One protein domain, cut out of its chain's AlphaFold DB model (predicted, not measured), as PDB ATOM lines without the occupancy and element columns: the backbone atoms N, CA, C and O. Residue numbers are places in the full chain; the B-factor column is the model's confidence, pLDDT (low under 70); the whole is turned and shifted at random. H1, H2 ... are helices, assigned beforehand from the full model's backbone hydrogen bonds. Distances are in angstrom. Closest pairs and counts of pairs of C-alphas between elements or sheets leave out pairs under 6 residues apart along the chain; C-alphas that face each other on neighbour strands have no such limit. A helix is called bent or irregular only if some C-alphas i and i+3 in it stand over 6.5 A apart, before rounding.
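AT A GLANCE: This is residues 123 to 312 of the 445 residues of the protein "Hypothetical protein" of Rotaria sordida (UniProt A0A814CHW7). Long helix H5 runs through the middle; H3a and H4 pack on its first part, and H2 packs on H3a. H6 folds back from H5's end as the second leg of a V; small H1 packs at that end. The printed part has 190 residues with eight named helices, H1 to H8 in order, and no named strand; its class is all helix. It is only just compact, close to loose, with a radius of gyration of the C-alphas of 19.4 A and spans of 54 by 38 by 29 A.

HOW THE PARTS SIT: Start at H1, residues 135 to 140; it touches H5, residues 224 to 254, at residues 252 to 253 alone, the C-alphas of His 136 and Tyr 253 closest at 6.3 A. H2, residues 148 to 168, forms a helical hairpin with H3a, residues 174 to 186, C-alphas 163 and 174 closest at 4.8 A. H3, residues 174 to 198, was assigned as one helix by its hydrogen bonds but is bent, C-alphas 186 and 189 being 6.6 A apart; arm H3b is residues 189 to 198. H3a, H4, residues 204 to 217, and H5 make an up-and-down bundle, each running against the one before. H6, residues 258 to 285, is close to H5 but not clearly touching, C-alphas 251 and 261 closest at 7.5 A. Every O i to N i+4 pair is within hydrogen-bond range in H1, H2, H3a, H3b, H4 and H6; H5 has 26 of 27.

IN THESE COORDINATES: Find C-alpha 224 at (-3.734, -15.441, 0.011); H5 runs 43.3 A to C-alpha 254 at (-26.680, -42.720, -24.644). H6 spans 40.6 A. H7 is residues 295 to 302, H8 residues 304 to 307.

THE WHOLE: The printed part has no cut. Confidence is under 70 at 41 residues, among them 287 to 312.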
ATOM      1  N   PHE A 123     -24.595 -49.793  -1.256       81.94
ATOM      2  CA  PHE A 123     -23.209 -50.073  -0.886       81.94
ATOM      3  C   PHE A 123     -22.958 -51.570  -0.645       81.94
ATOM      4  O   PHE A 123     -21.897 -52.081  -1.001       81.94
ATOM      5  N   ARG A 124     -23.941 -52.292  -0.090       80.94
ATOM      6  CA  ARG A 124     -23.855 -53.743   0.146       80.94
ATOM      7  C   ARG A 124     -24.038 -54.569  -1.128       80.94
ATOM      8  O   ARG A 124     -23.435 -55.631  -1.248       80.94
ATOM      9  N   THR A 125     -24.880 -54.123  -2.058       71.12
ATOM     10  CA  THR A 125     -25.264 -54.930  -3.229       71.12
ATOM     11  C   THR A 125     -24.326 -54.788  -4.426       71.12
ATOM     12  O   THR A 125     -24.360 -55.685  -5.267       71.12
ATOM     13  N   LYS A 126     -23.479 -53.738  -4.486       58.84
ATOM     14  CA  LYS A 126     -22.347 -53.427  -5.415       58.84
ATOM     15  C   LYS A 126     -22.475 -53.758  -6.914       58.84
ATOM     16  O   LYS A 126     -21.579 -53.436  -7.687       58.84
ATOM     17  N   THR A 127     -23.553 -54.372  -7.375       56.06
ATOM     18  CA  THR A 127     -23.594 -55.050  -8.666       56.06
ATOM     19  C   THR A 127     -24.801 -54.555  -9.438       56.06
ATOM     20  O   THR A 127     -25.938 -54.885  -9.111       56.06
ATOM     21  N   LEU A 128     -24.537 -53.827 -10.529       57.00
ATOM     22  CA  LEU A 128     -25.509 -53.436 -11.563       57.00
ATOM     23  C   LEU A 128     -26.414 -54.600 -12.017       57.00
ATOM     24  O   LEU A 128     -27.531 -54.375 -12.466       57.00
ATOM     25  N   ARG A 129     -25.956 -55.850 -11.846       51.53
ATOM     26  CA  ARG A 129     -26.713 -57.084 -12.120       51.53
ATOM     27  C   ARG A 129     -27.995 -57.233 -11.293       51.53
ATOM     28  O   ARG A 129     -28.899 -57.923 -11.747       51.53
ATOM     29  N   TYR A 130     -28.082 -56.599 -10.122       52.16
ATOM     30  CA  TYR A 130     -29.266 -56.632  -9.256       52.16
ATOM     31  C   TYR A 130     -30.187 -55.414  -9.423       52.16
ATOM     32  O   TYR A 130     -31.254 -55.386  -8.808       52.16
ATOM     33  N   MET A 131     -29.842 -54.436 -10.276       57.16
ATOM     34  CA  MET A 131     -30.758 -53.354 -10.665       57.16
ATOM     35  C   MET A 131     -31.786 -53.885 -11.672       57.16
ATOM     36  O   MET A 131     -31.739 -53.607 -12.871       57.16
ATOM     37  N   GLY A 132     -32.682 -54.735 -11.170       53.19
ATOM     38  CA  GLY A 132     -33.771 -55.333 -11.926       53.19
ATOM     39  C   GLY A 132     -34.626 -54.281 -12.640       53.19
ATOM     40  O   GLY A 132     -34.930 -53.224 -12.094       53.19
ATOM     41  N   ASN A 133     -35.036 -54.627 -13.863       58.97
ATOM     42  CA  ASN A 133     -35.980 -53.934 -14.752       58.97
ATOM     43  C   ASN A 133     -35.567 -52.652 -15.501       58.97
ATOM     44  O   ASN A 133     -36.327 -52.270 -16.391       58.97
ATOM     45  N   ASP A 134     -34.406 -52.023 -15.282       73.56
ATOM     46  CA  ASP A 134     -34.018 -50.888 -16.144       73.56
ATOM     47  C   ASP A 134     -33.427 -51.372 -17.485       73.56
ATOM     48  O   ASP A 134     -32.403 -52.062 -17.540       73.56
ATOM     49  N   MET A 135     -34.078 -51.003 -18.594       80.31
ATOM     50  CA  MET A 135     -33.639 -51.328 -19.953       80.31
ATOM     51  C   MET A 135     -32.244 -50.755 -20.238       80.31
ATOM     52  O   MET A 135     -31.428 -51.429 -20.870       80.31
ATOM     53  N   HIS A 136     -31.945 -49.542 -19.753       83.12
ATOM     54  CA  HIS A 136     -30.639 -48.909 -19.958       83.12
ATOM     55  C   HIS A 136     -29.526 -49.673 -19.239       83.12
ATOM     56  O   HIS A 136     -28.489 -49.949 -19.844       83.12
ATOM     57  N   ALA A 137     -29.778 -50.105 -17.999       79.69
ATOM     58  CA  ALA A 137     -28.831 -50.915 -17.241       79.69
ATOM     59  C   ALA A 137     -28.574 -52.267 -17.926       79.69
ATOM     60  O   ALA A 137     -27.429 -52.689 -18.056       79.69
ATOM     61  N   ARG A 138     -29.612 -52.924 -18.461       81.12
ATOM     62  CA  ARG A 138     -29.444 -54.188 -19.206       81.12
ATOM     63  C   ARG A 138     -28.597 -54.023 -20.464       81.12
ATOM     64  O   ARG A 138     -27.768 -54.881 -20.749       81.12
ATOM     65  N   MET A 139     -28.799 -52.935 -21.204       83.06
ATOM     66  CA  MET A 139     -28.032 -52.663 -22.420       83.06
ATOM     67  C   MET A 139     -26.560 -52.369 -22.114       83.06
ATOM     68  O   MET A 139     -25.695 -52.799 -22.872       83.06
ATOM     69  N   ILE A 140     -26.249 -51.683 -21.007       83.88
ATOM     70  CA  ILE A 140     -24.856 -51.338 -20.702       83.88
ATOM     71  C   ILE A 140     -24.036 -52.517 -20.170       83.88
ATOM     72  O   ILE A 140     -22.816 -52.516 -20.323       83.88
ATOM     73  N   LEU A 141     -24.689 -53.545 -19.610       81.19
ATOM     74  CA  LEU A 141     -24.030 -54.773 -19.138       81.19
ATOM     75  C   LEU A 141     -23.290 -55.534 -20.253       81.19
ATOM     76  O   LEU A 141     -22.419 -56.346 -19.947       81.19
ATOM     77  N   LEU A 142     -23.610 -55.273 -21.525       85.44
ATOM     78  CA  LEU A 142     -22.899 -55.830 -22.681       85.44
ATOM     79  C   LEU A 142     -21.465 -55.291 -22.806       85.44
ATOM     80  O   LEU A 142     -20.596 -55.957 -23.370       85.44
ATOM     81  N   TYR A 143     -21.201 -54.090 -22.289       88.25
ATOM     82  CA  TYR A 143     -19.879 -53.483 -22.346       88.25
ATOM     83  C   TYR A 143     -19.012 -53.927 -21.171       88.25
ATOM     84  O   TYR A 143     -19.453 -54.009 -20.026       88.25
ATOM     85  N   LYS A 144     -17.721 -54.149 -21.444       88.12
ATOM     86  CA  LYS A 144     -16.742 -54.437 -20.393       88.12
ATOM     87  C   LYS A 144     -16.626 -53.234 -19.456       88.12
ATOM     88  O   LYS A 144     -16.337 -52.122 -19.907       88.12
ATOM     89  N   THR A 145     -16.793 -53.474 -18.161       85.00
ATOM     90  CA  THR A 145     -16.579 -52.458 -17.130       85.00
ATOM     91  C   THR A 145     -15.104 -52.049 -17.068       85.00
ATOM     92  O   THR A 145     -14.198 -52.773 -17.516       85.00
ATOM     93  N   VAL A 146     -14.870 -50.838 -16.564       87.62
ATOM     94  CA  VAL A 146     -13.532 -50.358 -16.208       87.62
ATOM     95  C   VAL A 146     -13.154 -51.007 -14.873       87.62
ATOM     96  O   VAL A 146     -13.979 -50.978 -13.961       87.62
ATOM     97  N   PRO A 147     -11.973 -51.637 -14.750       90.44
ATOM     98  CA  PRO A 147     -11.492 -52.124 -13.462       90.44
ATOM     99  C   PRO A 147     -11.309 -50.968 -12.473       90.44
ATOM    100  O   PRO A 147     -10.714 -49.953 -12.827       90.44
ATOM    101  N   ASP A 148     -11.737 -51.147 -11.222       87.75
ATOM    102  CA  ASP A 148     -11.646 -50.110 -10.180       87.75
ATOM    103  C   ASP A 148     -10.206 -49.607  -9.959       87.75
ATOM    104  O   ASP A 148      -9.985 -48.432  -9.663       87.75
ATOM    105  N   TRP A 149      -9.208 -50.470 -10.181       92.06
ATOM    106  CA  TRP A 149      -7.791 -50.123 -10.067       92.06
ATOM    107  C   TRP A 149      -7.342 -49.012 -11.025       92.06
ATOM    108  O   TRP A 149      -6.464 -48.249 -10.649       92.06
ATOM    109  N   TRP A 150      -7.957 -48.857 -12.207       94.06
ATOM    110  CA  TRP A 150      -7.613 -47.760 -13.129       94.06
ATOM    111  C   TRP A 150      -7.959 -46.394 -12.528       94.06
ATOM    112  O   TRP A 150      -7.184 -45.444 -12.638       94.06
ATOM    113  N   TYR A 151      -9.108 -46.299 -11.852       90.69
ATOM    114  CA  TYR A 151      -9.499 -45.084 -11.138       90.69
ATOM    115  C   TYR A 151      -8.619 -44.847  -9.910       90.69
ATOM    116  O   TYR A 151      -8.256 -43.704  -9.640       90.69
ATOM    117  N   LEU A 152      -8.256 -45.911  -9.186       92.50
ATOM    118  CA  LEU A 152      -7.394 -45.817  -8.006       92.50
ATOM    119  C   LEU A 152      -5.983 -45.349  -8.383       92.50
ATOM    120  O   LEU A 152      -5.447 -44.457  -7.732       92.50
ATOM    121  N   GLU A 153      -5.412 -45.893  -9.456       94.25
ATOM    122  CA  GLU A 153      -4.105 -45.491  -9.979       94.25
ATOM    123  C   GLU A 153      -4.104 -44.021 -10.414       94.25
ATOM    124  O   GLU A 153      -3.238 -43.254  -9.992       94.25
ATOM    125  N   LEU A 154      -5.117 -43.593 -11.176       93.12
ATOM    126  CA  LEU A 154      -5.251 -42.201 -11.608       93.12
ATOM    127  C   LEU A 154      -5.429 -41.253 -10.412       93.12
ATOM    128  O   LEU A 154      -4.797 -40.196 -10.355       93.12
ATOM    129  N   PHE A 155      -6.241 -41.645  -9.428       92.31
ATOM    130  CA  PHE A 155      -6.419 -40.886  -8.194       92.31
ATOM    131  C   PHE A 155      -5.102 -40.761  -7.419       92.31
ATOM    132  O   PHE A 155      -4.699 -39.645  -7.098       92.31
ATOM    133  N   ALA A 156      -4.389 -41.865  -7.189       94.69
ATOM    134  CA  ALA A 156      -3.119 -41.865  -6.469       94.69
ATOM    135  C   ALA A 156      -2.060 -41.007  -7.180       94.69
ATOM    136  O   ALA A 156      -1.422 -40.170  -6.543       94.69
ATOM    137  N   LEU A 157      -1.919 -41.153  -8.499       95.19
ATOM    138  CA  LEU A 157      -0.967 -40.381  -9.296       95.19
ATOM    139  C   LEU A 157      -1.298 -38.882  -9.270       95.19
ATOM    140  O   LEU A 157      -0.414 -38.063  -9.022       95.19
ATOM    141  N   SER A 158      -2.570 -38.517  -9.453       92.25
ATOM    142  CA  SER A 158      -3.001 -37.113  -9.392       92.25
ATOM    143  C   SER A 158      -2.804 -36.496  -8.002       92.25
ATOM    144  O   SER A 158      -2.367 -35.350  -7.897       92.25
ATOM    145  N   LEU A 159      -3.039 -37.266  -6.934       93.56
ATOM    146  CA  LEU A 159      -2.848 -36.826  -5.556       93.56
ATOM    147  C   LEU A 159      -1.362 -36.620  -5.239       93.56
ATOM    148  O   LEU A 159      -1.002 -35.601  -4.653       93.56
ATOM    149  N   ILE A 160      -0.489 -37.538  -5.667       95.19
ATOM    150  CA  ILE A 160       0.966 -37.401  -5.495       95.19
ATOM    151  C   ILE A 160       1.465 -36.142  -6.209       95.19
ATOM    152  O   ILE A 160       2.200 -35.352  -5.615       95.19
ATOM    153  N   ILE A 161       1.029 -35.911  -7.452       93.19
ATOM    154  CA  ILE A 161       1.378 -34.697  -8.201       93.19
ATOM    155  C   ILE A 161       0.885 -33.450  -7.457       93.19
ATOM    156  O   ILE A 161       1.649 -32.495  -7.304       93.19
ATOM    157  N   ALA A 162      -0.347 -33.451  -6.942       91.69
ATOM    158  CA  ALA A 162      -0.887 -32.333  -6.171       91.69
ATOM    159  C   ALA A 162      -0.074 -32.052  -4.893       91.69
ATOM    160  O   ALA A 162       0.271 -30.901  -4.629       91.69
ATOM    161  N   CYS A 163       0.299 -33.083  -4.129       93.50
ATOM    162  CA  CYS A 163       1.126 -32.929  -2.930       93.50
ATOM    163  C   CYS A 163       2.519 -32.379  -3.261       93.50
ATOM    164  O   CYS A 163       2.948 -31.403  -2.646       93.50
ATOM    165  N   VAL A 164       3.206 -32.958  -4.251       94.19
ATOM    166  CA  VAL A 164       4.567 -32.547  -4.634       94.19
ATOM    167  C   VAL A 164       4.582 -31.123  -5.187       94.19
ATOM    168  O   VAL A 164       5.475 -30.347  -4.854       94.19
ATOM    169  N   THR A 165       3.603 -30.758  -6.018       91.00
ATOM    170  CA  THR A 165       3.516 -29.404  -6.590       91.00
ATOM    171  C   THR A 165       3.219 -28.351  -5.527       91.00
ATOM    172  O   THR A 165       3.873 -27.310  -5.524       91.00
ATOM    173  N   CYS A 166       2.298 -28.621  -4.596       90.56
ATOM    174  CA  CYS A 166       1.968 -27.682  -3.521       90.56
ATOM    175  C   CYS A 166       3.137 -27.463  -2.552       90.56
ATOM    176  O   CYS A 166       3.368 -26.322  -2.140       90.56
ATOM    177  N   ASP A 167       3.888 -28.526  -2.246       90.06
ATOM    178  CA  ASP A 167       5.058 -28.483  -1.366       90.06
ATOM    179  C   ASP A 167       6.234 -27.746  -2.030       90.06
ATOM    180  O   ASP A 167       6.749 -26.768  -1.490       90.06
ATOM    181  N   ARG A 168       6.579 -28.111  -3.277       90.06
ATOM    182  CA  ARG A 168       7.642 -27.454  -4.067       90.06
ATOM    183  C   ARG A 168       7.372 -25.970  -4.312       90.06
ATOM    184  O   ARG A 168       8.307 -25.176  -4.327       90.06
ATOM    185  N   ALA A 169       6.114 -25.600  -4.546       84.81
ATOM    186  CA  ALA A 169       5.730 -24.215  -4.806       84.81
ATOM    187  C   ALA A 169       5.557 -23.379  -3.522       84.81
ATOM    188  O   ALA A 169       5.356 -22.165  -3.611       84.81
ATOM    189  N   GLY A 170       5.609 -24.010  -2.340       84.12
ATOM    190  CA  GLY A 170       5.389 -23.356  -1.049       84.12
ATOM    191  C   GLY A 170       3.974 -22.793  -0.883       84.12
ATOM    192  O   GLY A 170       3.783 -21.814  -0.163       84.12
ATOM    193  N   TRP A 171       2.984 -23.350  -1.590       82.44
ATOM    194  CA  TRP A 171       1.597 -22.871  -1.537       82.44
ATOM    195  C   TRP A 171       0.828 -23.485  -0.379       82.44
ATOM    196  O   TRP A 171       0.049 -22.805   0.279       82.44
ATOM    197  N   LEU A 172       1.002 -24.782  -0.142       87.81
ATOM    198  CA  LEU A 172       0.244 -25.499   0.870       87.81
ATOM    199  C   LEU A 172       1.003 -26.763   1.276       87.81
ATOM    200  O   LEU A 172       1.468 -27.505   0.415       87.81
ATOM    201  N   ASN A 173       1.093 -27.031   2.579       89.88
ATOM    202  CA  ASN A 173       1.719 -28.258   3.064       89.88
ATOM    203  C   ASN A 173       0.923 -29.490   2.598       89.88
ATOM    204  O   ASN A 173      -0.311 -29.468   2.563       89.88
ATOM    205  N   TRP A 174       1.621 -30.590   2.313       89.62
ATOM    206  CA  TRP A 174       1.036 -31.816   1.751       89.62
ATOM    207  C   TRP A 174      -0.138 -32.387   2.566       89.62
ATOM    208  O   TRP A 174      -1.094 -32.909   1.995       89.62
ATOM    209  N   TYR A 175      -0.123 -32.253   3.894       90.81
ATOM    210  CA  TYR A 175      -1.191 -32.777   4.751       90.81
ATOM    211  C   TYR A 175      -2.503 -31.981   4.625       90.81
ATOM    212  O   TYR A 175      -3.584 -32.554   4.751       90.81
ATOM    213  N   TYR A 176      -2.443 -30.682   4.311       91.19
ATOM    214  CA  TYR A 176      -3.647 -29.894   4.030       91.19
ATOM    215  C   TYR A 176      -4.240 -30.215   2.654       91.19
ATOM    216  O   TYR A 176      -5.452 -30.103   2.487       91.19
ATOM    217  N   VAL A 177      -3.416 -30.651   1.693       92.00
ATOM    218  CA  VAL A 177      -3.894 -31.174   0.400       92.00
ATOM    219  C   VAL A 177      -4.758 -32.413   0.636       92.00
ATOM    220  O   VAL A 177      -5.888 -32.468   0.157       92.00
ATOM    221  N   LEU A 178      -4.279 -33.359   1.455       93.56
ATOM    222  CA  LEU A 178      -5.042 -34.556   1.831       93.56
ATOM    223  C   LEU A 178      -6.360 -34.208   2.528       93.56
ATOM    224  O   LEU A 178      -7.403 -34.767   2.193       93.56
ATOM    225  N   LEU A 179      -6.320 -33.263   3.472       93.38
ATOM    226  CA  LEU A 179      -7.516 -32.799   4.169       93.38
ATOM    227  C   LEU A 179      -8.534 -32.176   3.202       93.38
ATOM    228  O   LEU A 179      -9.718 -32.501   3.272       93.38
ATOM    229  N   ALA A 180      -8.088 -31.313   2.285       92.00
ATOM    230  CA  ALA A 180      -8.954 -30.677   1.294       92.00
ATOM    231  C   ALA A 180      -9.619 -31.718   0.380       92.00
ATOM    232  O   ALA A 180     -10.840 -31.705   0.210       92.00
ATOM    233  N   SER A 181      -8.839 -32.670  -0.144       92.44
ATOM    234  CA  SER A 181      -9.361 -33.760  -0.976       92.44
ATOM    235  C   SER A 181     -10.341 -34.656  -0.215       92.44
ATOM    236  O   SER A 181     -11.356 -35.068  -0.778       92.44
ATOM    237  N   PHE A 182     -10.091 -34.919   1.072       93.56
ATOM    238  CA  PHE A 182     -11.006 -35.681   1.923       93.56
ATOM    239  C   PHE A 182     -12.346 -34.960   2.127       93.56
ATOM    240  O   PHE A 182     -13.396 -35.584   1.992       93.56
ATOM    241  N   ILE A 183     -12.327 -33.648   2.391       92.25
ATOM    242  CA  ILE A 183     -13.549 -32.834   2.514       92.25
ATOM    243  C   ILE A 183     -14.357 -32.885   1.214       92.25
ATOM    244  O   ILE A 183     -15.570 -33.097   1.251       92.25
ATOM    245  N   GLY A 184     -13.685 -32.736   0.066       90.00
ATOM    246  CA  GLY A 184     -14.324 -32.835  -1.245       90.00
ATOM    247  C   GLY A 184     -15.024 -34.182  -1.441       90.00
ATOM    248  O   GLY A 184     -16.215 -34.205  -1.752       90.00
ATOM    249  N   ALA A 185     -14.317 -35.286  -1.174       90.50
ATOM    250  CA  ALA A 185     -14.838 -36.649  -1.297       90.50
ATOM    251  C   ALA A 185     -16.010 -36.939  -0.338       90.50
ATOM    252  O   ALA A 185     -17.004 -37.547  -0.739       90.50
ATOM    253  N   LEU A 186     -15.920 -36.476   0.913       92.00
ATOM    254  CA  LEU A 186     -16.980 -36.620   1.918       92.00
ATOM    255  C   LEU A 186     -18.272 -35.922   1.466       92.00
ATOM    256  O   LEU A 186     -19.364 -36.473   1.607       92.00
ATOM    257  N   CYS A 187     -18.151 -34.721   0.899       90.00
ATOM    258  CA  CYS A 187     -19.287 -33.948   0.408       90.00
ATOM    259  C   CYS A 187     -19.875 -34.517  -0.894       90.00
ATOM    260  O   CYS A 187     -21.065 -34.331  -1.143       90.00
ATOM    261  N   THR A 188     -19.105 -35.239  -1.717       90.06
ATOM    262  CA  THR A 188     -19.576 -35.741  -3.021       90.06
ATOM    263  C   THR A 188     -20.837 -36.600  -2.913       90.06
ATOM    264  O   THR A 188     -21.784 -36.374  -3.663       90.06
ATOM    265  N   LEU A 189     -20.882 -37.568  -1.991       89.62
ATOM    266  CA  LEU A 189     -22.007 -38.506  -1.885       89.62
ATOM    267  C   LEU A 189     -23.329 -37.810  -1.516       89.62
ATOM    268  O   LEU A 189     -24.286 -37.925  -2.289       89.62
ATOM    269  N   PRO A 190     -23.438 -37.090  -0.383       89.44
ATOM    270  CA  PRO A 190     -24.718 -36.533   0.033       89.44
ATOM    271  C   PRO A 190     -25.187 -35.424  -0.916       89.44
ATOM    272  O   PRO A 190     -26.351 -35.413  -1.317       89.44
ATOM    273  N   PHE A 191     -24.291 -34.535  -1.353       87.50
ATOM    274  CA  PHE A 191     -24.656 -33.485  -2.301       87.50
ATOM    275  C   PHE A 191     -24.963 -34.042  -3.696       87.50
ATOM    276  O   PHE A 191     -25.896 -33.566  -4.337       87.50
ATOM    277  N   GLY A 192     -24.252 -35.076  -4.152       87.44
ATOM    278  CA  GLY A 192     -24.537 -35.746  -5.423       87.44
ATOM    279  C   GLY A 192     -25.882 -36.465  -5.424       87.44
ATOM    280  O   GLY A 192     -26.604 -36.417  -6.420       87.44
ATOM    281  N   LEU A 193     -26.276 -37.058  -4.293       86.62
ATOM    282  CA  LEU A 193     -27.596 -37.665  -4.139       86.62
ATOM    283  C   LEU A 193     -28.692 -36.603  -4.245       86.62
ATOM    284  O   LEU A 193     -29.612 -36.768  -5.047       86.62
ATOM    285  N   VAL A 194     -28.568 -35.489  -3.512       84.75
ATOM    286  CA  VAL A 194     -29.543 -34.393  -3.609       84.75
ATOM    287  C   VAL A 194     -29.586 -33.844  -5.038       84.75
ATOM    288  O   VAL A 194     -30.677 -33.795  -5.596       84.75
ATOM    289  N   ALA A 195     -28.437 -33.573  -5.668       83.69
ATOM    290  CA  ALA A 195     -28.350 -33.106  -7.057       83.69
ATOM    291  C   ALA A 195     -29.063 -34.052  -8.036       83.69
ATOM    292  O   ALA A 195     -29.774 -33.621  -8.943       83.69
ATOM    293  N   SER A 196     -28.894 -35.364  -7.841       81.12
ATOM    294  CA  SER A 196     -29.472 -36.383  -8.717       81.12
ATOM    295  C   SER A 196     -30.997 -36.490  -8.614       81.12
ATOM    296  O   SER A 196     -31.635 -36.859  -9.602       81.12
ATOM    297  N   ILE A 197     -31.569 -36.166  -7.448       79.06
ATOM    298  CA  ILE A 197     -33.019 -36.159  -7.205       79.06
ATOM    299  C   ILE A 197     -33.624 -34.828  -7.644       79.06
ATOM    300  O   ILE A 197     -34.695 -34.800  -8.249       79.06
ATOM    301  N   THR A 198     -32.955 -33.722  -7.321       78.56
ATOM    302  CA  THR A 198     -33.481 -32.377  -7.556       78.56
ATOM    303  C   THR A 198     -33.274 -31.916  -8.998       78.56
ATOM    304  O   THR A 198     -33.989 -31.031  -9.463       78.56
ATOM    305  N   GLY A 199     -32.327 -32.524  -9.723       73.44
ATOM    306  CA  GLY A 199     -31.970 -32.139 -11.090       73.44
ATOM    307  C   GLY A 199     -31.283 -30.773 -11.168       73.44
ATOM    308  O   GLY A 199     -31.258 -30.158 -12.228       73.44
ATOM    309  N   GLN A 200     -30.768 -30.286 -10.042       69.19
ATOM    310  CA  GLN A 200     -30.233 -28.944  -9.875       69.19
ATOM    311  C   GLN A 200     -28.812 -29.043  -9.304       69.19
ATOM    312  O   GLN A 200     -28.597 -29.648  -8.256       69.19
ATOM    313  N   LEU A 201     -27.835 -28.428  -9.977       63.06
ATOM    314  CA  LEU A 201     -26.416 -28.409  -9.576       63.06
ATOM    315  C   LEU A 201     -26.126 -27.437  -8.420       63.06
ATOM    316  O   LEU A 201     -24.980 -27.060  -8.186       63.06
ATOM    317  N   LEU A 202     -27.153 -27.059  -7.658       55.31
ATOM    318  CA  LEU A 202     -27.146 -25.981  -6.666       55.31
ATOM    319  C   LEU A 202     -26.256 -26.235  -5.435       55.31
ATOM    320  O   LEU A 202     -26.317 -25.553  -4.421       55.31
ATOM    321  N   HIS A 203     -25.395 -27.230  -5.491       57.12
ATOM    322  CA  HIS A 203     -24.714 -27.802  -4.347       57.12
ATOM    323  C   HIS A 203     -23.283 -27.286  -4.159       57.12
ATOM    324  O   HIS A 203     -22.590 -27.737  -3.252       57.12
ATOM    325  N   SER A 204     -22.837 -26.341  -4.992       63.56
ATOM    326  CA  SER A 204     -21.438 -25.926  -5.066       63.56
ATOM    327  C   SER A 204     -21.044 -24.910  -3.971       63.56
ATOM    328  O   SER A 204     -20.115 -25.176  -3.203       63.56
ATOM    329  N   LEU A 205     -21.759 -23.790  -3.813       72.88
ATOM    330  CA  LEU A 205     -21.356 -22.725  -2.878       72.88
ATOM    331  C   LEU A 205     -21.228 -23.149  -1.397       72.88
ATOM    332  O   LEU A 205     -20.277 -22.709  -0.750       72.88
ATOM    333  N   PRO A 206     -22.101 -24.001  -0.824       79.25
ATOM    334  CA  PRO A 206     -21.970 -24.407   0.576       79.25
ATOM    335  C   PRO A 206     -20.608 -25.047   0.892       79.25
ATOM    336  O   PRO A 206     -19.983 -24.733   1.906       79.25
ATOM    337  N   VAL A 207     -20.094 -25.883  -0.016       83.19
ATOM    338  CA  VAL A 207     -18.787 -26.542   0.144       83.19
ATOM    339  C   VAL A 207     -17.634 -25.545   0.006       83.19
ATOM    340  O   VAL A 207     -16.657 -25.650   0.747       83.19
ATOM    341  N   TYR A 208     -17.754 -24.543  -0.874       82.75
ATOM    342  CA  TYR A 208     -16.779 -23.447  -0.965       82.75
ATOM    343  C   TYR A 208     -16.590 -22.765   0.393       82.75
ATOM    344  O   TYR A 208     -15.464 -22.655   0.881       82.75
ATOM    345  N   TYR A 209     -17.681 -22.376   1.051       78.38
ATOM    346  CA  TYR A 209     -17.597 -21.693   2.342       78.38
ATOM    347  C   TYR A 209     -17.192 -22.605   3.494       78.38
ATOM    348  O   TYR A 209     -16.516 -22.144   4.410       78.38
ATOM    349  N   LEU A 210     -17.534 -23.896   3.441       84.56
ATOM    350  CA  LEU A 210     -16.978 -24.879   4.369       84.56
ATOM    351  C   LEU A 210     -15.444 -24.905   4.274       84.56
ATOM    352  O   LEU A 210     -14.761 -24.865   5.296       84.56
ATOM    353  N   CYS A 211     -14.902 -24.903   3.050       85.44
ATOM    354  CA  CYS A 211     -13.457 -24.859   2.823       85.44
ATOM    355  C   CYS A 211     -12.843 -23.536   3.298       85.44
ATOM    356  O   CYS A 211     -11.768 -23.550   3.892       85.44
ATOM    357  N   VAL A 212     -13.524 -22.402   3.093       80.44
ATOM    358  CA  VAL A 212     -13.089 -21.105   3.639       80.44
ATOM    359  C   VAL A 212     -13.026 -21.164   5.165       80.44
ATOM    360  O   VAL A 212     -11.994 -20.839   5.741       80.44
ATOM    361  N   LEU A 213     -14.086 -21.629   5.828       79.81
ATOM    362  CA  LEU A 213     -14.180 -21.672   7.288       79.81
ATOM    363  C   LEU A 213     -13.101 -22.567   7.908       79.81
ATOM    364  O   LEU A 213     -12.434 -22.162   8.858       79.81
ATOM    365  N   ILE A 214     -12.886 -23.753   7.335       85.44
ATOM    366  CA  ILE A 214     -11.827 -24.672   7.769       85.44
ATOM    367  C   ILE A 214     -10.446 -24.071   7.489       85.44
ATOM    368  O   ILE A 214      -9.577 -24.102   8.357       85.44
ATOM    369  N   GLY A 215     -10.235 -23.477   6.312       81.69
ATOM    370  CA  GLY A 215      -8.957 -22.861   5.960       81.69
ATOM    371  C   GLY A 215      -8.586 -21.692   6.877       81.69
ATOM    372  O   GLY A 215      -7.422 -21.537   7.252       81.69
ATOM    373  N   VAL A 216      -9.577 -20.909   7.297       78.06
ATOM    374  CA  VAL A 216      -9.416 -19.817   8.265       78.06
ATOM    375  C   VAL A 216      -9.149 -20.354   9.668       78.06
ATOM    376  O   VAL A 216      -8.214 -19.889  10.315       78.06
ATOM    377  N   ALA A 217      -9.886 -21.374  10.119       80.50
ATOM    378  CA  ALA A 217      -9.645 -22.023  11.411       80.50
ATOM    379  C   ALA A 217      -8.220 -22.600  11.515       80.50
ATOM    380  O   ALA A 217      -7.585 -22.529  12.565       80.50
ATOM    381  N   LEU A 218      -7.676 -23.094  10.401       83.06
ATOM    382  CA  LEU A 218      -6.294 -23.575  10.284       83.06
ATOM    383  C   LEU A 218      -5.265 -22.447  10.082       83.06
ATOM    384  O   LEU A 218      -4.086 -22.714   9.852       83.06
ATOM    385  N   SER A 219      -5.685 -21.182  10.165       77.81
ATOM    386  CA  SER A 219      -4.844 -19.991   9.986       77.81
ATOM    387  C   SER A 219      -4.110 -19.925   8.636       77.81
ATOM    388  O   SER A 219      -3.070 -19.268   8.522       77.81
ATOM    389  N   LEU A 220      -4.657 -20.545   7.581       74.69
ATOM    390  CA  LEU A 220      -4.085 -20.507   6.223       74.69
ATOM    391  C   LEU A 220      -4.184 -19.119   5.573       74.69
ATOM    392  O   LEU A 220      -3.526 -18.852   4.572       74.69
ATOM    393  N   GLN A 221      -4.958 -18.214   6.170       66.94
ATOM    394  CA  GLN A 221      -5.158 -16.834   5.727       66.94
ATOM    395  C   GLN A 221      -3.890 -15.966   5.698       66.94
ATOM    396  O   GLN A 221      -3.879 -14.943   5.022       66.94
ATOM    397  N   LYS A 222      -2.806 -16.367   6.389       69.38
ATOM    398  CA  LYS A 222      -1.531 -15.618   6.415       69.38
ATOM    399  C   LYS A 222      -0.967 -15.353   5.012       69.38
ATOM    400  O   LYS A 222      -0.226 -14.396   4.816       69.38
ATOM    401  N   SER A 223      -1.323 -16.194   4.043       72.31
ATOM    402  CA  SER A 223      -1.009 -16.019   2.630       72.31
ATOM    403  C   SER A 223      -2.269 -16.256   1.805       72.31
ATOM    404  O   SER A 223      -2.897 -17.311   1.896       72.31
ATOM    405  N   ALA A 224      -2.608 -15.298   0.935       71.88
ATOM    406  CA  ALA A 224      -3.734 -15.441   0.011       71.88
ATOM    407  C   ALA A 224      -3.590 -16.682  -0.890       71.88
ATOM    408  O   ALA A 224      -4.588 -17.286  -1.272       71.88
ATOM    409  N   LYS A 225      -2.354 -17.091  -1.204       78.50
ATOM    410  CA  LYS A 225      -2.095 -18.287  -2.014       78.50
ATOM    411  C   LYS A 225      -2.573 -19.544  -1.286       78.50
ATOM    412  O   LYS A 225      -3.308 -20.327  -1.864       78.50
ATOM    413  N   ASN A 226      -2.248 -19.679  -0.002       82.56
ATOM    414  CA  ASN A 226      -2.495 -20.900   0.767       82.56
ATOM    415  C   ASN A 226      -3.993 -21.168   0.941       82.56
ATOM    416  O   ASN A 226      -4.456 -22.287   0.726       82.56
ATOM    417  N   ILE A 227      -4.764 -20.131   1.283       81.25
ATOM    418  CA  ILE A 227      -6.218 -20.255   1.429       81.25
ATOM    419  C   ILE A 227      -6.903 -20.541   0.087       81.25
ATOM    420  O   ILE A 227      -7.752 -21.427   0.017       81.25
ATOM    421  N   HIS A 228      -6.508 -19.862  -0.995       78.38
ATOM    422  CA  HIS A 228      -7.104 -20.109  -2.309       78.38
ATOM    423  C   HIS A 228      -6.743 -21.497  -2.853       78.38
ATOM    424  O   HIS A 228      -7.621 -22.156  -3.400       78.38
ATOM    425  N   THR A 229      -5.518 -21.984  -2.638       84.31
ATOM    426  CA  THR A 229      -5.119 -23.356  -2.996       84.31
ATOM    427  C   THR A 229      -5.888 -24.408  -2.190       84.31
ATOM    428  O   THR A 229      -6.294 -25.430  -2.736       84.31
ATOM    429  N   PHE A 230      -6.148 -24.170  -0.901       88.00
ATOM    430  CA  PHE A 230      -6.978 -25.076  -0.102       88.00
ATOM    431  C   PHE A 230      -8.420 -25.134  -0.627       88.00
ATOM    432  O   PHE A 230      -8.993 -26.212  -0.793       88.00
ATOM    433  N   ILE A 231      -8.990 -23.971  -0.949       84.75
ATOM    434  CA  ILE A 231     -10.335 -23.868  -1.512       84.75
ATOM    435  C   ILE A 231     -10.412 -24.570  -2.868       84.75
ATOM    436  O   ILE A 231     -11.347 -25.331  -3.083       84.75
ATOM    437  N   THR A 232      -9.458 -24.358  -3.780       84.62
ATOM    438  CA  THR A 232      -9.491 -25.022  -5.094       84.62
ATOM    439  C   THR A 232      -9.473 -26.538  -4.948       84.62
ATOM    440  O   THR A 232     -10.298 -27.217  -5.554       84.62
ATOM    441  N   LEU A 233      -8.597 -27.071  -4.099       88.88
ATOM    442  CA  LEU A 233      -8.483 -28.512  -3.885       88.88
ATOM    443  C   LEU A 233      -9.719 -29.118  -3.204       88.88
ATOM    444  O   LEU A 233     -10.086 -30.241  -3.522       88.88
ATOM    445  N   GLY A 234     -10.398 -28.406  -2.306       88.50
ATOM    446  CA  GLY A 234     -11.625 -28.922  -1.688       88.50
ATOM    447  C   GLY A 234     -12.855 -28.758  -2.585       88.50
ATOM    448  O   GLY A 234     -13.536 -29.722  -2.937       88.50
ATOM    449  N   TYR A 235     -13.133 -27.518  -2.977       87.31
ATOM    450  CA  TYR A 235     -14.357 -27.129  -3.670       87.31
ATOM    451  C   TYR A 235     -14.357 -27.492  -5.160       87.31
ATOM    452  O   TYR A 235     -15.330 -28.071  -5.642       87.31
ATOM    453  N   VAL A 236     -13.289 -27.180  -5.905       85.12
ATOM    454  CA  VAL A 236     -13.281 -27.413  -7.364       85.12
ATOM    455  C   VAL A 236     -13.233 -28.908  -7.665       85.12
ATOM    456  O   VAL A 236     -13.954 -29.359  -8.552       85.12
ATOM    457  N   ILE A 237     -12.474 -29.691  -6.886       88.62
ATOM    458  CA  ILE A 237     -12.480 -31.161  -6.999       88.62
ATOM    459  C   ILE A 237     -13.893 -31.701  -6.766       88.62
ATOM    460  O   ILE A 237     -14.378 -32.513  -7.555       88.62
ATOM    461  N   PHE A 238     -14.584 -31.224  -5.728       90.00
ATOM    462  CA  PHE A 238     -15.966 -31.609  -5.452       90.00
ATOM    463  C   PHE A 238     -16.908 -31.305  -6.631       90.00
ATOM    464  O   PHE A 238     -17.624 -32.201  -7.085       90.00
ATOM    465  N   VAL A 239     -16.876 -30.079  -7.168       86.25
ATOM    466  CA  VAL A 239     -17.720 -29.682  -8.310       86.25
ATOM    467  C   VAL A 239     -17.410 -30.529  -9.542       86.25
ATOM    468  O   VAL A 239     -18.327 -31.073 -10.157       86.25
ATOM    469  N   GLN A 240     -16.129 -30.703  -9.871       88.31
ATOM    470  CA  GLN A 240     -15.716 -31.492 -11.028       88.31
ATOM    471  C   GLN A 240     -16.120 -32.963 -10.892       88.31
ATOM    472  O   GLN A 240     -16.487 -33.596 -11.880       88.31
ATOM    473  N   THR A 241     -16.115 -33.499  -9.670       89.19
ATOM    474  CA  THR A 241     -16.569 -34.868  -9.401       89.19
ATOM    475  C   THR A 241     -18.068 -35.018  -9.666       89.19
ATOM    476  O   THR A 241     -18.484 -36.004 -10.269       89.19
ATOM    477  N   LEU A 242     -18.894 -34.035  -9.285       88.38
ATOM    478  CA  LEU A 242     -20.331 -34.053  -9.591       88.38
ATOM    479  C   LEU A 242     -20.610 -33.978 -11.095       88.38
ATOM    480  O   LEU A 242     -21.460 -34.723 -11.588       88.38
ATOM    481  N   VAL A 243     -19.877 -33.133 -11.824       87.31
ATOM    482  CA  VAL A 243     -19.976 -33.043 -13.290       87.31
ATOM    483  C   VAL A 243     -19.552 -34.362 -13.939       87.31
ATOM    484  O   VAL A 243     -20.259 -34.880 -14.799       87.31
ATOM    485  N   LEU A 244     -18.471 -34.983 -13.461       88.88
ATOM    486  CA  LEU A 244     -18.028 -36.289 -13.955       88.88
ATOM    487  C   LEU A 244     -19.084 -37.382 -13.714       88.88
ATOM    488  O   LEU A 244     -19.345 -38.188 -14.606       88.88
ATOM    489  N   ILE A 245     -19.741 -37.390 -12.549       88.31
ATOM    490  CA  ILE A 245     -20.855 -38.311 -12.257       88.31
ATOM    491  C   ILE A 245     -22.044 -38.048 -13.197       88.31
ATOM    492  O   ILE A 245     -22.667 -38.996 -13.688       88.31
ATOM    493  N   GLN A 246     -22.358 -36.780 -13.472       87.50
ATOM    494  CA  GLN A 246     -23.409 -36.396 -14.415       87.50
ATOM    495  C   GLN A 246     -23.103 -36.897 -15.833       87.50
ATOM    496  O   GLN A 246     -23.987 -37.481 -16.468       87.50
ATOM    497  N   ASP A 247     -21.861 -36.764 -16.295       88.06
ATOM    498  CA  ASP A 247     -21.415 -37.258 -17.601       88.06
ATOM    499  C   ASP A 247     -21.475 -38.784 -17.686       88.06
ATOM    500  O   ASP A 247     -21.936 -39.337 -18.686       88.06
ATOM    501  N   MET A 248     -21.077 -39.491 -16.623       87.62
ATOM    502  CA  MET A 248     -21.200 -40.952 -16.561       87.62
ATOM    503  C   MET A 248     -22.660 -41.402 -16.647       87.62
ATOM    504  O   MET A 248     -22.976 -42.374 -17.339       87.62
ATOM    505  N   LYS A 249     -23.574 -40.675 -15.996       86.88
ATOM    506  CA  LYS A 249     -25.015 -40.939 -16.079       86.88
ATOM    507  C   LYS A 249     -25.563 -40.647 -17.480       86.88
ATOM    508  O   LYS A 249     -26.349 -41.436 -18.003       86.88
ATOM    509  N   LEU A 250     -25.130 -39.560 -18.117       87.69
ATOM    510  CA  LEU A 250     -25.501 -39.240 -19.498       87.69
ATOM    511  C   LEU A 250     -25.006 -40.315 -20.477       87.69
ATOM    512  O   LEU A 250     -25.777 -40.806 -21.304       87.69
ATOM    513  N   ALA A 251     -23.752 -40.743 -20.340       89.31
ATOM    514  CA  ALA A 251     -23.165 -41.816 -21.134       89.31
ATOM    515  C   ALA A 251     -23.932 -43.137 -20.973       89.31
ATOM    516  O   ALA A 251     -24.155 -43.843 -21.958       89.31
ATOM    517  N   HIS A 252     -24.412 -43.428 -19.759       86.81
ATOM    518  CA  HIS A 252     -25.278 -44.575 -19.496       86.81
ATOM    519  C   HIS A 252     -26.601 -44.504 -20.281       86.81
ATOM    520  O   HIS A 252     -27.059 -45.514 -20.820       86.81
ATOM    521  N   TYR A 253     -27.204 -43.318 -20.420       86.81
ATOM    522  CA  TYR A 253     -28.425 -43.142 -21.218       86.81
ATOM    523  C   TYR A 253     -28.183 -43.253 -22.728       86.81
ATOM    524  O   TYR A 253     -28.993 -43.871 -23.428       86.81
ATOM    525  N   ILE A 254     -27.066 -42.706 -23.220       89.75
ATOM    526  CA  ILE A 254     -26.680 -42.720 -24.644       89.75
ATOM    527  C   ILE A 254     -26.084 -44.077 -25.066       89.75
ATOM    528  O   ILE A 254     -26.057 -44.393 -26.253       89.75
ATOM    529  N   LYS A 255     -25.716 -44.931 -24.099       88.25
ATOM    530  CA  LYS A 255     -25.158 -46.287 -24.288       88.25
ATOM    531  C   LYS A 255     -23.721 -46.274 -24.819       88.25
ATOM    532  O   LYS A 255     -23.332 -47.137 -25.605       88.25
ATOM    533  N   ILE A 256     -22.930 -45.306 -24.363       90.62
ATOM    534  CA  ILE A 256     -21.484 -45.268 -24.598       90.62
ATOM    535  C   ILE A 256     -20.814 -46.247 -23.624       90.62
ATOM    536  O   ILE A 256     -21.140 -46.279 -22.439       90.62
ATOM    537  N   GLY A 257     -19.881 -47.064 -24.119       90.06
ATOM    538  CA  GLY A 257     -19.166 -48.034 -23.287       90.06
ATOM    539  C   GLY A 257     -18.323 -47.366 -22.178       90.06
ATOM    540  O   GLY A 257     -17.718 -46.322 -22.430       90.06
ATOM    541  N   PRO A 258     -18.179 -47.967 -20.978       89.19
ATOM    542  CA  PRO A 258     -17.434 -47.354 -19.866       89.19
ATOM    543  C   PRO A 258     -15.939 -47.110 -20.138       89.19
ATOM    544  O   PRO A 258     -15.390 -46.090 -19.734       89.19
ATOM    545  N   ARG A 259     -15.262 -48.029 -20.840       91.56
ATOM    546  CA  ARG A 259     -13.828 -47.899 -21.173       91.56
ATOM    547  C   ARG A 259     -13.520 -46.737 -22.124       91.56
ATOM    548  O   ARG A 259     -12.661 -45.932 -21.777       91.56
ATOM    549  N   PRO A 260     -14.177 -46.608 -23.296       91.81
ATOM    550  CA  PRO A 260     -13.939 -45.455 -24.160       91.81
ATOM    551  C   PRO A 260     -14.347 -44.141 -23.485       91.81
ATOM    552  O   PRO A 260     -13.673 -43.138 -23.689       91.81
ATOM    553  N   LEU A 261     -15.378 -44.153 -22.628       91.62
ATOM    554  CA  LEU A 261     -15.754 -42.984 -21.834       91.62
ATOM    555  C   LEU A 261     -14.612 -42.526 -20.911       91.62
ATOM    556  O   LEU A 261     -14.280 -41.345 -20.904       91.62
ATOM    557  N   PHE A 262     -13.982 -43.454 -20.184       92.12
ATOM    558  CA  PHE A 262     -12.844 -43.155 -19.309       92.12
ATOM    559  C   PHE A 262     -11.689 -42.487 -20.071       92.12
ATOM    560  O   PHE A 262     -11.205 -41.430 -19.663       92.12
ATOM    561  N   PHE A 263     -11.282 -43.056 -21.211       92.75
ATOM    562  CA  PHE A 263     -10.209 -42.476 -22.025       92.75
ATOM    563  C   PHE A 263     -10.592 -41.117 -22.612       92.75
ATOM    564  O   PHE A 263      -9.771 -40.202 -22.597       92.75
ATOM    565  N   ALA A 264     -11.833 -40.954 -23.080       92.06
ATOM    566  CA  ALA A 264     -12.322 -39.679 -23.601       92.06
ATOM    567  C   ALA A 264     -12.307 -38.578 -22.527       92.06
ATOM    568  O   ALA A 264     -11.877 -37.461 -22.807       92.06
ATOM    569  N   GLN A 265     -12.708 -38.893 -21.291       90.56
ATOM    570  CA  GLN A 265     -12.670 -37.951 -20.166       90.56
ATOM    571  C   GLN A 265     -11.232 -37.574 -19.774       90.56
ATOM    572  O   GLN A 265     -10.932 -36.392 -19.579       90.56
ATOM    573  N   CYS A 266     -10.318 -38.546 -19.713       91.56
ATOM    574  CA  CYS A 266      -8.907 -38.287 -19.406       91.56
ATOM    575  C   CYS A 266      -8.233 -37.436 -20.493       91.56
ATOM    576  O   CYS A 266      -7.554 -36.458 -20.197       91.56
ATOM    577  N   LEU A 267      -8.458 -37.765 -21.765       93.69
ATOM    578  CA  LEU A 267      -7.880 -37.025 -22.886       93.69
ATOM    579  C   LEU A 267      -8.459 -35.606 -22.986       93.69
ATOM    580  O   LEU A 267      -7.709 -34.644 -23.136       93.69
ATOM    581  N   SER A 268      -9.780 -35.464 -22.840       91.06
ATOM    582  CA  SER A 268     -10.452 -34.161 -22.862       91.06
ATOM    583  C   SER A 268      -9.975 -33.257 -21.725       91.06
ATOM    584  O   SER A 268      -9.651 -32.097 -21.961       91.06
ATOM    585  N   SER A 269      -9.839 -33.784 -20.503       90.19
ATOM    586  CA  SER A 269      -9.336 -32.997 -19.368       90.19
ATOM    587  C   SER A 269      -7.888 -32.533 -19.563       90.19
ATOM    588  O   SER A 269      -7.584 -31.371 -19.285       90.19
ATOM    589  N   LEU A 270      -7.010 -33.373 -20.123       90.62
ATOM    590  CA  LEU A 270      -5.641 -32.975 -20.472       90.62
ATOM    591  C   LEU A 270      -5.617 -31.873 -21.540       90.62
ATOM    592  O   LEU A 270      -4.938 -30.860 -21.368       90.62
ATOM    593  N   ILE A 271      -6.402 -32.019 -22.608       94.12
ATOM    594  CA  ILE A 271      -6.495 -31.011 -23.671       94.12
ATOM    595  C   ILE A 271      -7.053 -29.700 -23.101       94.12
ATOM    596  O   ILE A 271      -6.401 -28.664 -23.182       94.12
ATOM    597  N   CYS A 272      -8.206 -29.727 -22.434       89.88
ATOM    598  CA  CYS A 272      -8.818 -28.527 -21.861       89.88
ATOM    599  C   CYS A 272      -7.898 -27.825 -20.853       89.88
ATOM    600  O   CYS A 272      -7.800 -26.596 -20.873       89.88
ATOM    601  N   SER A 273      -7.180 -28.577 -20.009       88.94
ATOM    602  CA  SER A 273      -6.238 -27.995 -19.045       88.94
ATOM    603  C   SER A 273      -5.051 -27.304 -19.724       88.94
ATOM    604  O   SER A 273      -4.706 -26.181 -19.352       88.94
ATOM    605  N   THR A 274      -4.469 -27.909 -20.764       90.12
ATOM    606  CA  THR A 274      -3.322 -27.330 -21.482       90.12
ATOM    607  C   THR A 274      -3.722 -26.088 -22.273       90.12
ATOM    608  O   THR A 274      -3.045 -25.062 -22.178       90.12
ATOM    609  N   PHE A 275      -4.863 -26.124 -22.969       91.88
ATOM    610  CA  PHE A 275      -5.408 -24.954 -23.664       91.88
ATOM    611  C   PHE A 275      -5.759 -23.818 -22.694       91.88
ATOM    612  O   PHE A 275      -5.415 -22.667 -22.960       91.88
ATOM    613  N   SER A 276      -6.385 -24.123 -21.553       86.88
ATOM    614  CA  SER A 276      -6.743 -23.113 -20.549       86.88
ATOM    615  C   SER A 276      -5.507 -22.405 -19.979       86.88
ATOM    616  O   SER A 276      -5.469 -21.174 -19.936       86.88
ATOM    617  N   ILE A 277      -4.461 -23.161 -19.624       86.62
ATOM    618  CA  ILE A 277      -3.189 -22.603 -19.136       86.62
ATOM    619  C   ILE A 277      -2.503 -21.773 -20.229       86.62
ATOM    620  O   ILE A 277      -2.033 -20.668 -19.951       86.62
ATOM    621  N   GLY A 278      -2.473 -22.268 -21.471       87.56
ATOM    622  CA  GLY A 278      -1.858 -21.571 -22.602       87.56
ATOM    623  C   GLY A 278      -2.527 -20.229 -22.899       87.56
ATOM    624  O   GLY A 278      -1.847 -19.213 -23.043       87.56
ATOM    625  N   ILE A 279      -3.861 -20.193 -22.910       85.06
ATOM    626  CA  ILE A 279      -4.621 -18.951 -23.064       85.06
ATOM    627  C   ILE A 279      -4.316 -18.008 -21.895       85.06
ATOM    628  O   ILE A 279      -3.963 -16.853 -22.126       85.06
ATOM    629  N   HIS A 280      -4.370 -18.485 -20.648       77.56
ATOM    630  CA  HIS A 280      -4.095 -17.641 -19.481       77.56
ATOM    631  C   HIS A 280      -2.689 -17.017 -19.523       77.56
ATOM    632  O   HIS A 280      -2.525 -15.829 -19.241       77.56
ATOM    633  N   TYR A 281      -1.686 -17.787 -19.950       82.44
ATOM    634  CA  TYR A 281      -0.324 -17.299 -20.158       82.44
ATOM    635  C   TYR A 281      -0.253 -16.203 -21.236       82.44
ATOM    636  O   TYR A 281       0.356 -15.158 -21.007       82.44
ATOM    637  N   LEU A 282      -0.926 -16.388 -22.377       81.44
ATOM    638  CA  LEU A 282      -0.982 -15.386 -23.449       81.44
ATOM    639  C   LEU A 282      -1.658 -14.084 -22.996       81.44
ATOM    640  O   LEU A 282      -1.195 -12.994 -23.340       81.44
ATOM    641  N   TYR A 283      -2.732 -14.178 -22.208       76.81
ATOM    642  CA  TYR A 283      -3.416 -13.008 -21.650       76.81
ATOM    643  C   TYR A 283      -2.552 -12.254 -20.627       76.81
ATOM    644  O   TYR A 283      -2.560 -11.022 -20.622       76.81
ATOM    645  N   LEU A 284      -1.778 -12.971 -19.803       75.25
ATOM    646  CA  LEU A 284      -0.797 -12.372 -18.889       75.25
ATOM    647  C   LEU A 284       0.326 -11.661 -19.656       75.25
ATOM    648  O   LEU A 284       0.678 -10.533 -19.318       75.25
ATOM    649  N   GLN A 285       0.863 -12.288 -20.705       79.12
ATOM    650  CA  GLN A 285       1.961 -11.730 -21.499       79.12
ATOM    651  C   GLN A 285       1.552 -10.458 -22.251       79.12
ATOM    652  O   GLN A 285       2.335  -9.515 -22.342       79.12
ATOM    653  N   LYS A 286       0.320 -10.409 -22.770       74.56
ATOM    654  CA  LYS A 286      -0.215  -9.232 -23.469       74.56
ATOM    655  C   LYS A 286      -0.660  -8.101 -22.530       74.56
ATOM    656  O   LYS A 286      -1.112  -7.069 -23.012       74.56
ATOM    657  N   GLY A 287      -0.553  -8.278 -21.211       63.28
ATOM    658  CA  GLY A 287      -0.880  -7.245 -20.224       63.28
ATOM    659  C   GLY A 287      -2.374  -6.930 -20.082       63.28
ATOM    660  O   GLY A 287      -2.717  -5.998 -19.361       63.28
ATOM    661  N   TYR A 288      -3.262  -7.701 -20.722       60.44
ATOM    662  CA  TYR A 288      -4.715  -7.539 -20.579       60.44
ATOM    663  C   TYR A 288      -5.203  -7.930 -19.177       60.44
ATOM    664  O   TYR A 288      -6.186  -7.388 -18.685       60.44
ATOM    665  N   LEU A 289      -4.495  -8.835 -18.496       55.06
ATOM    666  CA  LEU A 289      -4.734  -9.136 -17.088       55.06
ATOM    667  C   LEU A 289      -3.837  -8.241 -16.225       55.06
ATOM    668  O   LEU A 289      -2.646  -8.511 -16.056       55.06
ATOM    669  N   THR A 290      -4.398  -7.174 -15.651       47.97
ATOM    670  CA  THR A 290      -3.720  -6.477 -14.550       47.97
ATOM    671  C   THR A 290      -3.513  -7.464 -13.397       47.97
ATOM    672  O   THR A 290      -4.345  -8.330 -13.144       47.97
ATOM    673  N   LYS A 291      -2.413  -7.326 -12.647       47.03
ATOM    674  CA  LYS A 291      -1.989  -8.205 -11.529       47.03
ATOM    675  C   LYS A 291      -3.052  -8.434 -10.424       47.03
ATOM    676  O   LYS A 291      -2.810  -9.195  -9.493       47.03
ATOM    677  N   SER A 292      -4.202  -7.760 -10.518       41.66
ATOM    678  CA  SER A 292      -5.346  -7.777  -9.605       41.66
ATOM    679  C   SER A 292      -6.535  -8.621 -10.105       41.66
ATOM    680  O   SER A 292      -7.324  -9.084  -9.285       41.66
ATOM    681  N   SER A 293      -6.686  -8.903 -11.402       37.84
ATOM    682  CA  SER A 293      -7.829  -9.672 -11.932       37.84
ATOM    683  C   SER A 293      -7.599 -11.187 -11.863       37.84
ATOM    684  O   SER A 293      -7.720 -11.921 -12.841       37.84
ATOM    685  N   SER A 294      -7.260 -11.697 -10.677       41.69
ATOM    686  CA  SER A 294      -7.354 -13.143 -10.455       41.69
ATOM    687  C   SER A 294      -8.827 -13.558 -10.504       41.69
ATOM    688  O   SER A 294      -9.692 -12.839 -10.009       41.69
ATOM    689  N   ILE A 295      -9.124 -14.731 -11.063       41.94
ATOM    690  CA  ILE A 295     -10.467 -15.350 -11.079       41.94
ATOM    691  C   ILE A 295     -11.085 -15.350  -9.666       41.94
ATOM    692  O   ILE A 295     -12.288 -15.181  -9.497       41.94
ATOM    693  N   PHE A 296     -10.231 -15.417  -8.637       40.03
ATOM    694  CA  PHE A 296     -10.612 -15.315  -7.234       40.03
ATOM    695  C   PHE A 296     -10.856 -13.892  -6.708       40.03
ATOM    696  O   PHE A 296     -11.508 -13.737  -5.682       40.03
ATOM    697  N   ASN A 297     -10.371 -12.840  -7.370       36.72
ATOM    698  CA  ASN A 297     -10.743 -11.458  -7.051       36.72
ATOM    699  C   ASN A 297     -12.177 -11.150  -7.512       36.72
ATOM    700  O   ASN A 297     -12.922 -10.502  -6.784       36.72
ATOM    701  N   ASN A 298     -12.608 -11.718  -8.644       36.16
ATOM    702  CA  ASN A 298     -14.003 -11.641  -9.090       36.16
ATOM    703  C   ASN A 298     -14.945 -12.469  -8.199       36.16
ATOM    704  O   ASN A 298     -16.058 -12.032  -7.918       36.16
ATOM    705  N   THR A 299     -14.494 -13.604  -7.648       40.47
ATOM    706  CA  THR A 299     -15.268 -14.317  -6.612       40.47
ATOM    707  C   THR A 299     -15.171 -13.642  -5.238       40.47
ATOM    708  O   THR A 299     -16.107 -13.753  -4.448       40.47
ATOM    709  N   LYS A 300     -14.088 -12.899  -4.941       38.94
ATOM    710  CA  LYS A 300     -13.997 -12.030  -3.749       38.94
ATOM    711  C   LYS A 300     -15.048 -10.919  -3.766       38.94
ATOM    712  O   LYS A 300     -15.499 -10.503  -2.701       38.94
ATOM    713  N   LEU A 301     -15.416 -10.464  -4.963       36.06
ATOM    714  CA  LEU A 301     -16.373  -9.388  -5.198       36.06
ATOM    715  C   LEU A 301     -17.832  -9.816  -4.962       36.06
ATOM    716  O   LEU A 301     -18.609  -8.995  -4.514       36.06
ATOM    717  N   GLY A 302     -18.229 -11.070  -5.184       39.03
ATOM    718  CA  GLY A 302     -19.650 -11.458  -5.090       39.03
ATOM    719  C   GLY A 302     -20.261 -11.469  -3.680       39.03
ATOM    720  O   GLY A 302     -21.476 -11.339  -3.542       39.03
ATOM    721  N   TRP A 303     -19.444 -11.663  -2.636       50.34
ATOM    722  CA  TRP A 303     -19.940 -12.062  -1.310       50.34
ATOM    723  C   TRP A 303     -19.011 -11.642  -0.160       50.34
ATOM    724  O   TRP A 303     -18.372 -12.456   0.515       50.34
ATOM    725  N   THR A 304     -18.915 -10.336   0.062       42.97
ATOM    726  CA  THR A 304     -17.936  -9.693   0.957       42.97
ATOM    727  C   THR A 304     -18.045 -10.025   2.439       42.97
ATOM    728  O   THR A 304     -17.068  -9.845   3.172       42.97
ATOM    729  N   LEU A 305     -19.165 -10.591   2.882       44.28
ATOM    730  CA  LEU A 305     -19.386 -10.981   4.273       44.28
ATOM    731  C   LEU A 305     -18.344 -11.926   4.856       44.28
ATOM    732  O   LEU A 305     -17.976 -11.801   6.022       44.28
ATOM    733  N   ILE A 306     -17.908 -12.899   4.061       49.03
ATOM    734  CA  ILE A 306     -17.097 -14.017   4.558       49.03
ATOM    735  C   ILE A 306     -15.619 -13.847   4.163       49.03
ATOM    736  O   ILE A 306     -14.747 -14.544   4.669       49.03
ATOM    737  N   ASN A 307     -15.308 -12.836   3.342       42.56
ATOM    738  CA  ASN A 307     -13.934 -12.497   2.961       42.56
ATOM    739  C   ASN A 307     -13.197 -11.628   3.987       42.56
ATOM    740  O   ASN A 307     -11.979 -11.510   3.897       42.56
ATOM    741  N   SER A 308     -13.885 -11.069   4.987       49.50
ATOM    742  CA  SER A 308     -13.234 -10.561   6.205       49.50
ATOM    743  C   SER A 308     -13.153 -11.677   7.253       49.50
ATOM    744  O   SER A 308     -13.677 -11.575   8.361       49.50
ATOM    745  N   TYR A 309     -12.502 -12.771   6.849       48.84
ATOM    746  CA  TYR A 309     -12.295 -14.011   7.599       48.84
ATOM    747  C   TYR A 309     -11.747 -13.800   9.018       48.84
ATOM    748  O   TYR A 309     -12.100 -14.546   9.931       48.84
ATOM    749  N   ASP A 310     -10.966 -12.737   9.231       46.81
ATOM    750  CA  ASP A 310     -10.403 -12.399  10.537       46.81
ATOM    751  C   ASP A 310     -11.495 -12.152  11.585       46.81
ATOM    752  O   ASP A 310     -11.356 -12.566  12.733       46.81
ATOM    753  N   LYS A 311     -12.639 -11.584  11.178       50.09
ATOM    754  CA  LYS A 311     -13.752 -11.237  12.077       50.09
ATOM    755  C   LYS A 311     -14.591 -12.441  12.535       50.09
ATOM    756  O   LYS A 311     -15.474 -12.265  13.376       50.09
ATOM    757  N   PHE A 312     -14.368 -13.639  11.980       51.22
ATOM    758  CA  PHE A 312     -15.074 -14.866  12.384       51.22
ATOM    759  C   PHE A 312     -14.427 -15.575  13.576       51.22
ATOM    760  O   PHE A 312     -15.150 -16.168  14.373       51.22
TER     761      PHE A 312